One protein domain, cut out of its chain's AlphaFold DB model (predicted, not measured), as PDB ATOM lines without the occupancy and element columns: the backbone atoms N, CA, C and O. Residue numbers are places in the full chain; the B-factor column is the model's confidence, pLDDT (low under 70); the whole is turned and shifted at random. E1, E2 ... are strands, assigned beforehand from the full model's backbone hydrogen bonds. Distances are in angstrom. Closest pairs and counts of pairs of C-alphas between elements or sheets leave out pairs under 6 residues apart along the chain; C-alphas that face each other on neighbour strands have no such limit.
ATOM      1  N   GLN A 380      91.110  72.053  -7.288       70.62
ATOM      2  CA  GLN A 380      92.176  73.063  -7.311       70.62
ATOM      3  C   GLN A 380      93.020  73.016  -6.032       70.62
ATOM      4  O   GLN A 380      92.518  72.696  -4.952       70.62
ATOM      5  N   GLN A 381      94.307  73.346  -6.159       68.19
ATOM      6  CA  GLN A 381      95.215  73.492  -5.021       68.19
ATOM      7  C   GLN A 381      94.823  74.717  -4.187       68.19
ATOM      8  O   GLN A 381      94.461  75.758  -4.737       68.19
ATOM      9  N   ASN A 382      94.900  74.595  -2.863       64.75
ATOM     10  CA  ASN A 382      94.734  75.727  -1.957       64.75
ATOM     11  C   ASN A 382      96.082  76.455  -1.785       64.75
ATOM     12  O   ASN A 382      97.116  75.806  -1.630       64.75
ATOM     13  N   ASN A 383      96.064  77.791  -1.779       62.41
ATOM     14  CA  ASN A 383      97.261  78.629  -1.634       62.41
ATOM     15  C   ASN A 383      97.927  78.490  -0.251       62.41
ATOM     16  O   ASN A 383      99.124  78.730  -0.121       62.41
ATOM     17  N   ASN A 384      97.168  78.074   0.770       60.03
ATOM     18  CA  ASN A 384      97.673  77.808   2.115       60.03
ATOM     19  C   ASN A 384      97.780  76.287   2.293       60.03
ATOM     20  O   ASN A 384      96.774  75.613   2.530       60.03
ATOM     21  N   GLY A 385      98.978  75.738   2.082       59.56
ATOM     22  CA  GLY A 385      99.214  74.294   2.098       59.56
ATOM     23  C   GLY A 385      98.909  73.597   3.431       59.56
ATOM     24  O   GLY A 385      98.734  74.244   4.458       59.56
ATOM     25  N   GLY A 386      98.842  72.262   3.388       62.09
ATOM     26  CA  GLY A 386      98.446  71.406   4.516       62.09
ATOM     27  C   GLY A 386      97.003  70.892   4.443       62.09
ATOM     28  O   GLY A 386      96.527  70.279   5.394       62.09
ATOM     29  N   ASN A 387      96.301  71.120   3.328       70.88
ATOM     30  CA  ASN A 387      94.903  70.735   3.156       70.88
ATOM     31  C   ASN A 387      94.752  69.726   2.016       70.88
ATOM     32  O   ASN A 387      95.261  69.929   0.912       70.88
ATOM     33  N   ALA A 388      94.018  68.649   2.281       78.00
ATOM     34  CA  ALA A 388      93.546  67.751   1.243       78.00
ATOM     35  C   ALA A 388      92.323  68.376   0.553       78.00
ATOM     36  O   ALA A 388      91.420  68.886   1.218       78.00
ATOM     37  N   THR A 389      92.258  68.311  -0.772       77.88
ATOM     38  CA  THR A 389      91.113  68.781  -1.563       77.88
ATOM     39  C   THR A 389      90.570  67.633  -2.404       77.88
ATOM     40  O   THR A 389      91.333  66.795  -2.880       77.88
ATOM     41  N   GLY A 390      89.251  67.533  -2.561       79.69
ATOM     42  CA  GLY A 390      88.645  66.381  -3.224       79.69
ATOM     43  C   GLY A 390      87.163  66.205  -2.924       79.69
ATOM     44  O   GLY A 390      86.514  67.102  -2.391       79.69
ATOM     45  N   ILE A 391      86.645  65.033  -3.279       83.62
ATOM     46  CA  ILE A 391      85.295  64.581  -2.948       83.62
ATOM     47  C   ILE A 391      85.391  63.758  -1.666       83.62
ATOM     48  O   ILE A 391      86.133  62.776  -1.616       83.62
ATOM     49  N   TYR A 392      84.632  64.153  -0.650       83.56
ATOM     50  CA  TYR A 392      84.593  63.492   0.650       83.56
ATOM     51  C   TYR A 392      83.222  62.883   0.903       83.56
ATOM     52  O   TYR A 392      82.197  63.437   0.511       83.56
ATOM     53  N   TRP A 393      83.222  61.747   1.589       86.31
ATOM     54  CA  TRP A 393      82.030  61.171   2.190       86.31
ATOM     55  C   TRP A 393      82.102  61.402   3.694       86.31
ATOM     56  O   TRP A 393      83.122  61.103   4.320       86.31
ATOM     57  N   GLU A 394      81.018  61.909   4.268       84.25
ATOM     58  CA  GLU A 394      80.881  62.188   5.697       84.25
ATOM     59  C   GLU A 394      79.917  61.194   6.354       84.25
ATOM     60  O   GLU A 394      79.113  60.536   5.686       84.25
ATOM     61  N   SER A 395      80.023  61.045   7.672       84.69
ATOM     62  CA  SER A 395      79.006  60.364   8.471       84.69
ATOM     63  C   SER A 395      77.655  61.074   8.346       84.69
ATOM     64  O   SER A 395      77.589  62.255   8.025       84.69
ATOM     65  N   ILE A 396      76.555  60.365   8.619       83.00
ATOM     66  CA  ILE A 396      75.193  60.909   8.452       83.00
ATOM     67  C   ILE A 396      74.904  62.149   9.323       83.00
ATOM     68  O   ILE A 396      73.983  62.907   9.033       83.00
ATOM     69  N   ASP A 397      75.671  62.341  10.398       87.56
ATOM     70  CA  ASP A 397      75.625  63.498  11.297       87.56
ATOM     71  C   ASP A 397      76.623  64.610  10.915       87.56
ATOM     72  O   ASP A 397      76.746  65.596  11.641       87.56
ATOM     73  N   ASN A 398      77.332  64.456   9.792       85.94
ATOM     74  CA  ASN A 398      78.357  65.359   9.264       85.94
ATOM     75  C   ASN A 398      79.511  65.641  10.249       85.94
ATOM     76  O   ASN A 398      80.158  66.685  10.181       85.94
ATOM     77  N   SER A 399      79.771  64.739  11.206       82.81
ATOM     78  CA  SER A 399      80.765  64.965  12.264       82.81
ATOM     79  C   SER A 399      82.179  64.488  11.912       82.81
ATOM     80  O   SER A 399      83.140  64.882  12.573       82.81
ATOM     81  N   GLN A 400      82.324  63.581  10.941       87.38
ATOM     82  CA  GLN A 400      83.605  62.982  10.553       87.38
ATOM     83  C   GLN A 400      83.587  62.499   9.102       87.38
ATOM     84  O   GLN A 400      82.557  62.067   8.585       87.38
ATOM     85  N   PHE A 401      84.755  62.483   8.461       88.12
ATOM     86  CA  PHE A 401      84.916  61.805   7.178       88.12
ATOM     87  C   PHE A 401      84.866  60.284   7.359       88.12
ATOM     88  O   PHE A 401      85.385  59.730   8.328       88.12
ATOM     89  N   ILE A 402      84.270  59.592   6.396       91.12
ATOM     90  CA  ILE A 402      84.277  58.125   6.305       91.12
ATOM     91  C   ILE A 402      85.041  57.636   5.069       91.12
ATOM     92  O   ILE A 402      85.421  56.465   4.997       91.12
ATOM     93  N   GLY A 403      85.343  58.537   4.133       90.75
ATOM     94  CA  GLY A 403      86.220  58.292   2.997       90.75
ATOM     95  C   GLY A 403      86.388  59.522   2.116       90.75
ATOM     96  O   GLY A 403      85.738  60.544   2.326       90.75
ATOM     97  N   GLY A 404      87.252  59.426   1.110       90.00
ATOM     98  CA  GLY A 404      87.443  60.501   0.141       90.00
ATOM     99  C   GLY A 404      88.345  60.122  -1.027       90.00
ATOM    100  O   GLY A 404      89.180  59.220  -0.918       90.00
ATOM    101  N   ILE A 405      88.176  60.839  -2.135       89.50
ATOM    102  CA  ILE A 405      89.082  60.844  -3.287       89.50
ATOM    103  C   ILE A 405      89.551  62.264  -3.558       89.50
ATOM    104  O   ILE A 405      88.738  63.185  -3.617       89.50
ATOM    105  N   GLY A 406      90.850  62.465  -3.748       87.62
ATOM    106  CA  GLY A 406      91.354  63.824  -3.894       87.62
ATOM    107  C   GLY A 406      92.844  63.949  -4.150       87.62
ATOM    108  O   GLY A 406      93.520  63.002  -4.548       87.62
ATOM    109  N   ALA A 407      93.342  65.160  -3.934       85.69
ATOM    110  CA  ALA A 407      94.745  65.523  -3.962       85.69
ATOM    111  C   ALA A 407      95.169  66.054  -2.588       85.69
ATOM    112  O   ALA A 407      94.462  66.836  -1.952       85.69
ATOM    113  N   TYR A 408      96.340  65.632  -2.132       85.50
ATOM    114  CA  TYR A 408      97.013  66.195  -0.972       85.50
ATOM    115  C   TYR A 408      98.028  67.242  -1.441       85.50
ATOM    116  O   TYR A 408      98.798  67.002  -2.374       85.50
ATOM    117  N   THR A 409      97.996  68.428  -0.833       80.69
ATOM    118  CA  THR A 409      98.898  69.543  -1.157       80.69
ATOM    119  C   THR A 409      99.597  70.025   0.108       80.69
ATOM    120  O   THR A 409      98.951  70.400   1.089       80.69
ATOM    121  N   GLU A 410     100.924  70.072   0.070       79.81
ATOM    122  CA  GLU A 410     101.770  70.513   1.176       79.81
ATOM    123  C   GLU A 410     102.500  71.796   0.769       79.81
ATOM    124  O   GLU A 410     103.172  71.847  -0.256       79.81
ATOM    125  N   ASN A 411     102.312  72.872   1.538       77.19
ATOM    126  CA  ASN A 411     102.864  74.211   1.262       77.19
ATOM    127  C   ASN A 411     102.648  74.733  -0.177       77.19
ATOM    128  O   ASN A 411     103.522  75.379  -0.747       77.19
ATOM    129  N   GLY A 412     101.481  74.450  -0.767       71.12
ATOM    130  CA  GLY A 412     101.139  74.860  -2.135       71.12
ATOM    131  C   GLY A 412     101.729  73.968  -3.235       71.12
ATOM    132  O   GLY A 412     101.519  74.248  -4.409       71.12
ATOM    133  N   ILE A 413     102.433  72.887  -2.879       77.75
ATOM    134  CA  ILE A 413     102.995  71.908  -3.817       77.75
ATOM    135  C   ILE A 413     102.143  70.634  -3.794       77.75
ATOM    136  O   ILE A 413     101.770  70.133  -2.731       77.75
ATOM    137  N   PHE A 414     101.825  70.101  -4.975       83.00
ATOM    138  CA  PHE A 414     101.150  68.809  -5.111       83.00
ATOM    139  C   PHE A 414     102.015  67.681  -4.531       83.00
ATOM    140  O   PHE A 414     103.153  67.505  -4.958       83.00
ATOM    141  N   GLY A 415     101.470  66.910  -3.588       83.00
ATOM    142  CA  GLY A 415     102.140  65.733  -3.032       83.00
ATOM    143  C   GLY A 415     101.729  64.454  -3.756       83.00
ATOM    144  O   GLY A 415     102.527  63.813  -4.439       83.00
ATOM    145  N   ASN A 416     100.459  64.079  -3.609       87.56
ATOM    146  CA  ASN A 416      99.902  62.859  -4.181       87.56
ATOM    147  C   ASN A 416      98.384  62.970  -4.353       87.56
ATOM    148  O   ASN A 416      97.700  63.686  -3.621       87.56
ATOM    149  N   HIS A 417      97.840  62.202  -5.287       90.56
ATOM    150  CA  HIS A 417      96.441  61.809  -5.274       90.56
ATOM    151  C   HIS A 417      96.204  60.760  -4.194       90.56
ATOM    152  O   HIS A 417      97.114  60.010  -3.832       90.56
ATOM    153  N   TYR A 418      94.984  60.697  -3.677       91.81
ATOM    154  CA  TYR A 418      94.594  59.669  -2.729       91.81
ATOM    155  C   TYR A 418      93.184  59.145  -3.012       91.81
ATOM    156  O   TYR A 418      92.304  59.880  -3.460       91.81
ATOM    157  N   LEU A 419      92.978  57.867  -2.705       94.44
ATOM    158  CA  LEU A 419      91.679  57.224  -2.513       94.44
ATOM    159  C   LEU A 419      91.730  56.554  -1.138       94.44
ATOM    160  O   LEU A 419      92.468  55.587  -0.959       94.44
ATOM    161  N   GLY A 420      91.012  57.081  -0.151       91.38
ATOM    162  CA  GLY A 420      91.155  56.626   1.231       91.38
ATOM    163  C   GLY A 420      89.867  56.575   2.029       91.38
ATOM    164  O   GLY A 420      88.807  57.017   1.589       91.38
ATOM    165  N   TRP A 421      89.975  55.976   3.212       92.19
ATOM    166  CA  TRP A 421      88.847  55.606   4.066       92.19
ATOM    167  C   TRP A 421      89.076  55.992   5.528       92.19
ATOM    168  O   TRP A 421      90.210  56.092   5.994       92.19
ATOM    169  N   GLY A 422      87.977  56.157   6.265       88.50
ATOM    170  CA  GLY A 422      87.966  56.572   7.666       88.50
ATOM    171  C   GLY A 422      88.140  58.081   7.861       88.50
ATOM    172  O   GLY A 422      88.137  58.846   6.900       88.50
ATOM    173  N   ALA A 423      88.326  58.492   9.120       87.62
ATOM    174  CA  ALA A 423      88.351  59.896   9.552       87.62
ATOM    175  C   ALA A 423      89.504  60.741   8.980       87.62
ATOM    176  O   ALA A 423      89.498  61.964   9.095       87.62
ATOM    177  N   SER A 424      90.510  60.117   8.366       89.25
ATOM    178  CA  SER A 424      91.651  60.812   7.758       89.25
ATOM    179  C   SER A 424      91.952  60.234   6.375       89.25
ATOM    180  O   SER A 424      92.992  59.606   6.195       89.25
ATOM    181  N   PRO A 425      91.059  60.396   5.384       89.75
ATOM    182  CA  PRO A 425      91.154  59.683   4.109       89.75
ATOM    183  C   PRO A 425      92.331  60.131   3.231       89.75
ATOM    184  O   PRO A 425      92.670  59.432   2.287       89.75
ATOM    185  N   SER A 426      92.981  61.253   3.541       88.38
ATOM    186  CA  SER A 426      94.167  61.752   2.837       88.38
ATOM    187  C   SER A 426      95.503  61.270   3.416       88.38
ATOM    188  O   SER A 426      96.546  61.509   2.813       88.38
ATOM    189  N   SER A 427      95.506  60.599   4.574       89.06
ATOM    190  CA  SER A 427      96.739  60.075   5.175       89.06
ATOM    191  C   SER A 427      97.214  58.828   4.433       89.06
ATOM    192  O   SER A 427      96.420  57.943   4.110       89.06
ATOM    193  N   ASN A 428      98.525  58.689   4.227       87.12
ATOM    194  CA  ASN A 428      99.110  57.484   3.626       87.12
ATOM    195  C   ASN A 428      98.743  56.205   4.403       87.12
ATOM    196  O   ASN A 428      98.627  55.140   3.807       87.12
ATOM    197  N   SER A 429      98.493  56.302   5.715       90.12
ATOM    198  CA  SER A 429      98.145  55.163   6.583       90.12
ATOM    199  C   SER A 429      96.751  54.575   6.340       90.12
ATOM    200  O   SER A 429      96.476  53.436   6.717       90.12
ATOM    201  N   THR A 430      95.883  55.328   5.675       91.00
ATOM    202  CA  THR A 430      94.452  55.043   5.502       91.00
ATOM    203  C   THR A 430      94.008  55.156   4.046       91.00
ATOM    204  O   THR A 430      92.829  54.964   3.748       91.00
ATOM    205  N   SER A 431      94.939  55.419   3.128       93.25
ATOM    206  CA  SER A 431      94.649  55.645   1.718       93.25
ATOM    207  C   SER A 431      95.531  54.832   0.784       93.25
ATOM    208  O   SER A 431      96.588  54.318   1.155       93.25
ATOM    209  N   LEU A 432      95.044  54.694  -0.442       93.69
ATOM    210  CA  LEU A 432      95.826  54.476  -1.641       93.69
ATOM    211  C   LEU A 432      96.376  55.834  -2.090       93.69
ATOM    212  O   LEU A 432      95.612  56.635  -2.618       93.69
ATOM    213  N   ALA A 433      97.662  56.096  -1.882       91.50
ATOM    214  CA  ALA A 433      98.329  57.337  -2.265       91.50
ATOM    215  C   ALA A 433      99.159  57.138  -3.541       91.50
ATOM    216  O   ALA A 433     100.009  56.246  -3.585       91.50
ATOM    217  N   VAL A 434      98.921  57.971  -4.559       90.94
ATOM    218  CA  VAL A 434      99.573  57.919  -5.878       90.94
ATOM    219  C   VAL A 434     100.106  59.300  -6.258       90.94
ATOM    220  O   VAL A 434      99.340  60.238  -6.438       90.94
ATOM    221  N   GLY A 435     101.411  59.441  -6.416       86.06
ATOM    222  CA  GLY A 435     102.091  60.652  -6.862       86.06
ATOM    223  C   GLY A 435     103.373  60.289  -7.601       86.06
ATOM    224  O   GLY A 435     103.705  59.113  -7.726       86.06
ATOM    225  N   GLU A 436     104.113  61.294  -8.066       81.81
ATOM    226  CA  GLU A 436     105.330  61.097  -8.871       81.81
ATOM    227  C   GLU A 436     106.345  60.151  -8.204       81.81
ATOM    228  O   GLU A 436     106.948  59.319  -8.873       81.81
ATOM    229  N   ASN A 437     106.467  60.220  -6.873       79.56
ATOM    230  CA  ASN A 437     107.415  59.422  -6.088       79.56
ATOM    231  C   ASN A 437     106.743  58.506  -5.047       79.56
ATOM    232  O   ASN A 437     107.413  57.980  -4.157       79.56
ATOM    233  N   ILE A 438     105.417  58.343  -5.097       80.75
ATOM    234  CA  ILE A 438     104.649  57.625  -4.070       80.75
ATOM    235  C   ILE A 438     103.610  56.742  -4.755       80.75
ATOM    236  O   ILE A 438     102.710  57.251  -5.405       80.75
ATOM    237  N   PHE A 439     103.679  55.427  -4.553       89.38
ATOM    238  CA  PHE A 439     102.550  54.532  -4.808       89.38
ATOM    239  C   PHE A 439     102.392  53.590  -3.618       89.38
ATOM    240  O   PHE A 439     103.125  52.609  -3.480       89.38
ATOM    241  N   THR A 440     101.501  53.938  -2.692       89.44
ATOM    242  CA  THR A 440     101.352  53.221  -1.418       89.44
ATOM    243  C   THR A 440      99.892  52.946  -1.091       89.44
ATOM    244  O   THR A 440      99.014  53.700  -1.491       89.44
ATOM    245  N   TYR A 441      99.625  51.868  -0.357       92.50
ATOM    246  CA  TYR A 441      98.334  51.557   0.240       92.50
ATOM    247  C   TYR A 441      98.516  51.306   1.735       92.50
ATOM    248  O   TYR A 441      99.197  50.356   2.132       92.50
ATOM    249  N   LYS A 442      97.910  52.153   2.575       90.12
ATOM    250  CA  LYS A 442      98.033  52.089   4.042       90.12
ATOM    251  C   LYS A 442      99.495  52.030   4.505       90.12
ATOM    252  O   LYS A 442      99.884  51.123   5.237       90.12
ATOM    253  N   ASN A 443     100.311  52.971   4.033       89.75
ATOM    254  CA  ASN A 443     101.766  53.072   4.217       89.75
ATOM    255  C   ASN A 443     102.607  51.945   3.599       89.75
ATOM    256  O   ASN A 443     103.833  52.015   3.653       89.75
ATOM    257  N   ASN A 444     102.001  50.926   2.991       85.62
ATOM    258  CA  ASN A 444     102.750  49.871   2.317       85.62
ATOM    259  C   ASN A 444     103.004  50.279   0.871       85.62
ATOM    260  O   ASN A 444     102.068  50.680   0.186       85.62
ATOM    261  N   GLN A 445     104.236  50.156   0.381       84.25
ATOM    262  CA  GLN A 445     104.502  50.317  -1.050       84.25
ATOM    263  C   GLN A 445     103.692  49.297  -1.849       84.25
ATOM    264  O   GLN A 445     103.704  48.103  -1.546       84.25
ATOM    265  N   ILE A 446     102.981  49.776  -2.865       81.62
ATOM    266  CA  ILE A 446     102.261  48.909  -3.790       81.62
ATOM    267  C   ILE A 446     103.214  48.515  -4.896       81.62
ATOM    268  O   ILE A 446     103.933  49.340  -5.462       81.62
TER     269      ILE A 446
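This is residues 380 to 446 of the 958 residues of an uncharacterized protein of Chryseobacterium taihuense (UniProt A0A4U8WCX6). One twisted sheet of five strands makes a flat wall, its three longer strands, E1, E2 and E3, bent along their length. It is a meander, each strand the antiparallel neighbour of the one before, in the order E1 E2 E3 E4 E5 along the chain and across the sheet. The printed part has 67 residues and no named helix; it is all strand and compact, radius of gyration of the C-alphas 11.6 A, spans 36 by 30 by 13 A.

E2, residues 401 to 410, spans 19.9 A; E3, 413 to 421, 23.0 A; E1, 387 to 394, 16.6 A, from C-alpha 387 at (94.903, 70.735, 3.156). E4 is residues 431 to 435; E5, 438 to 441, ends at (98.334, 51.557, 0.240).

N 406 and O 418 of E2 and E3 are 3.0 A apart; N 391 and O 405 of E1 and E2, 2.8 A; N 419 and O 432 of E3 and E4, 2.9 A; N 433 and O 440 of E4 and E5, 2.8 A. E1 and E5 are edge strands, apart.

The C-alphas of Asp 397 and Asn 437 are farthest apart, 36.5 A. The printed part has no cut and no long link. Residues 381 to 386 are under pLDDT 70.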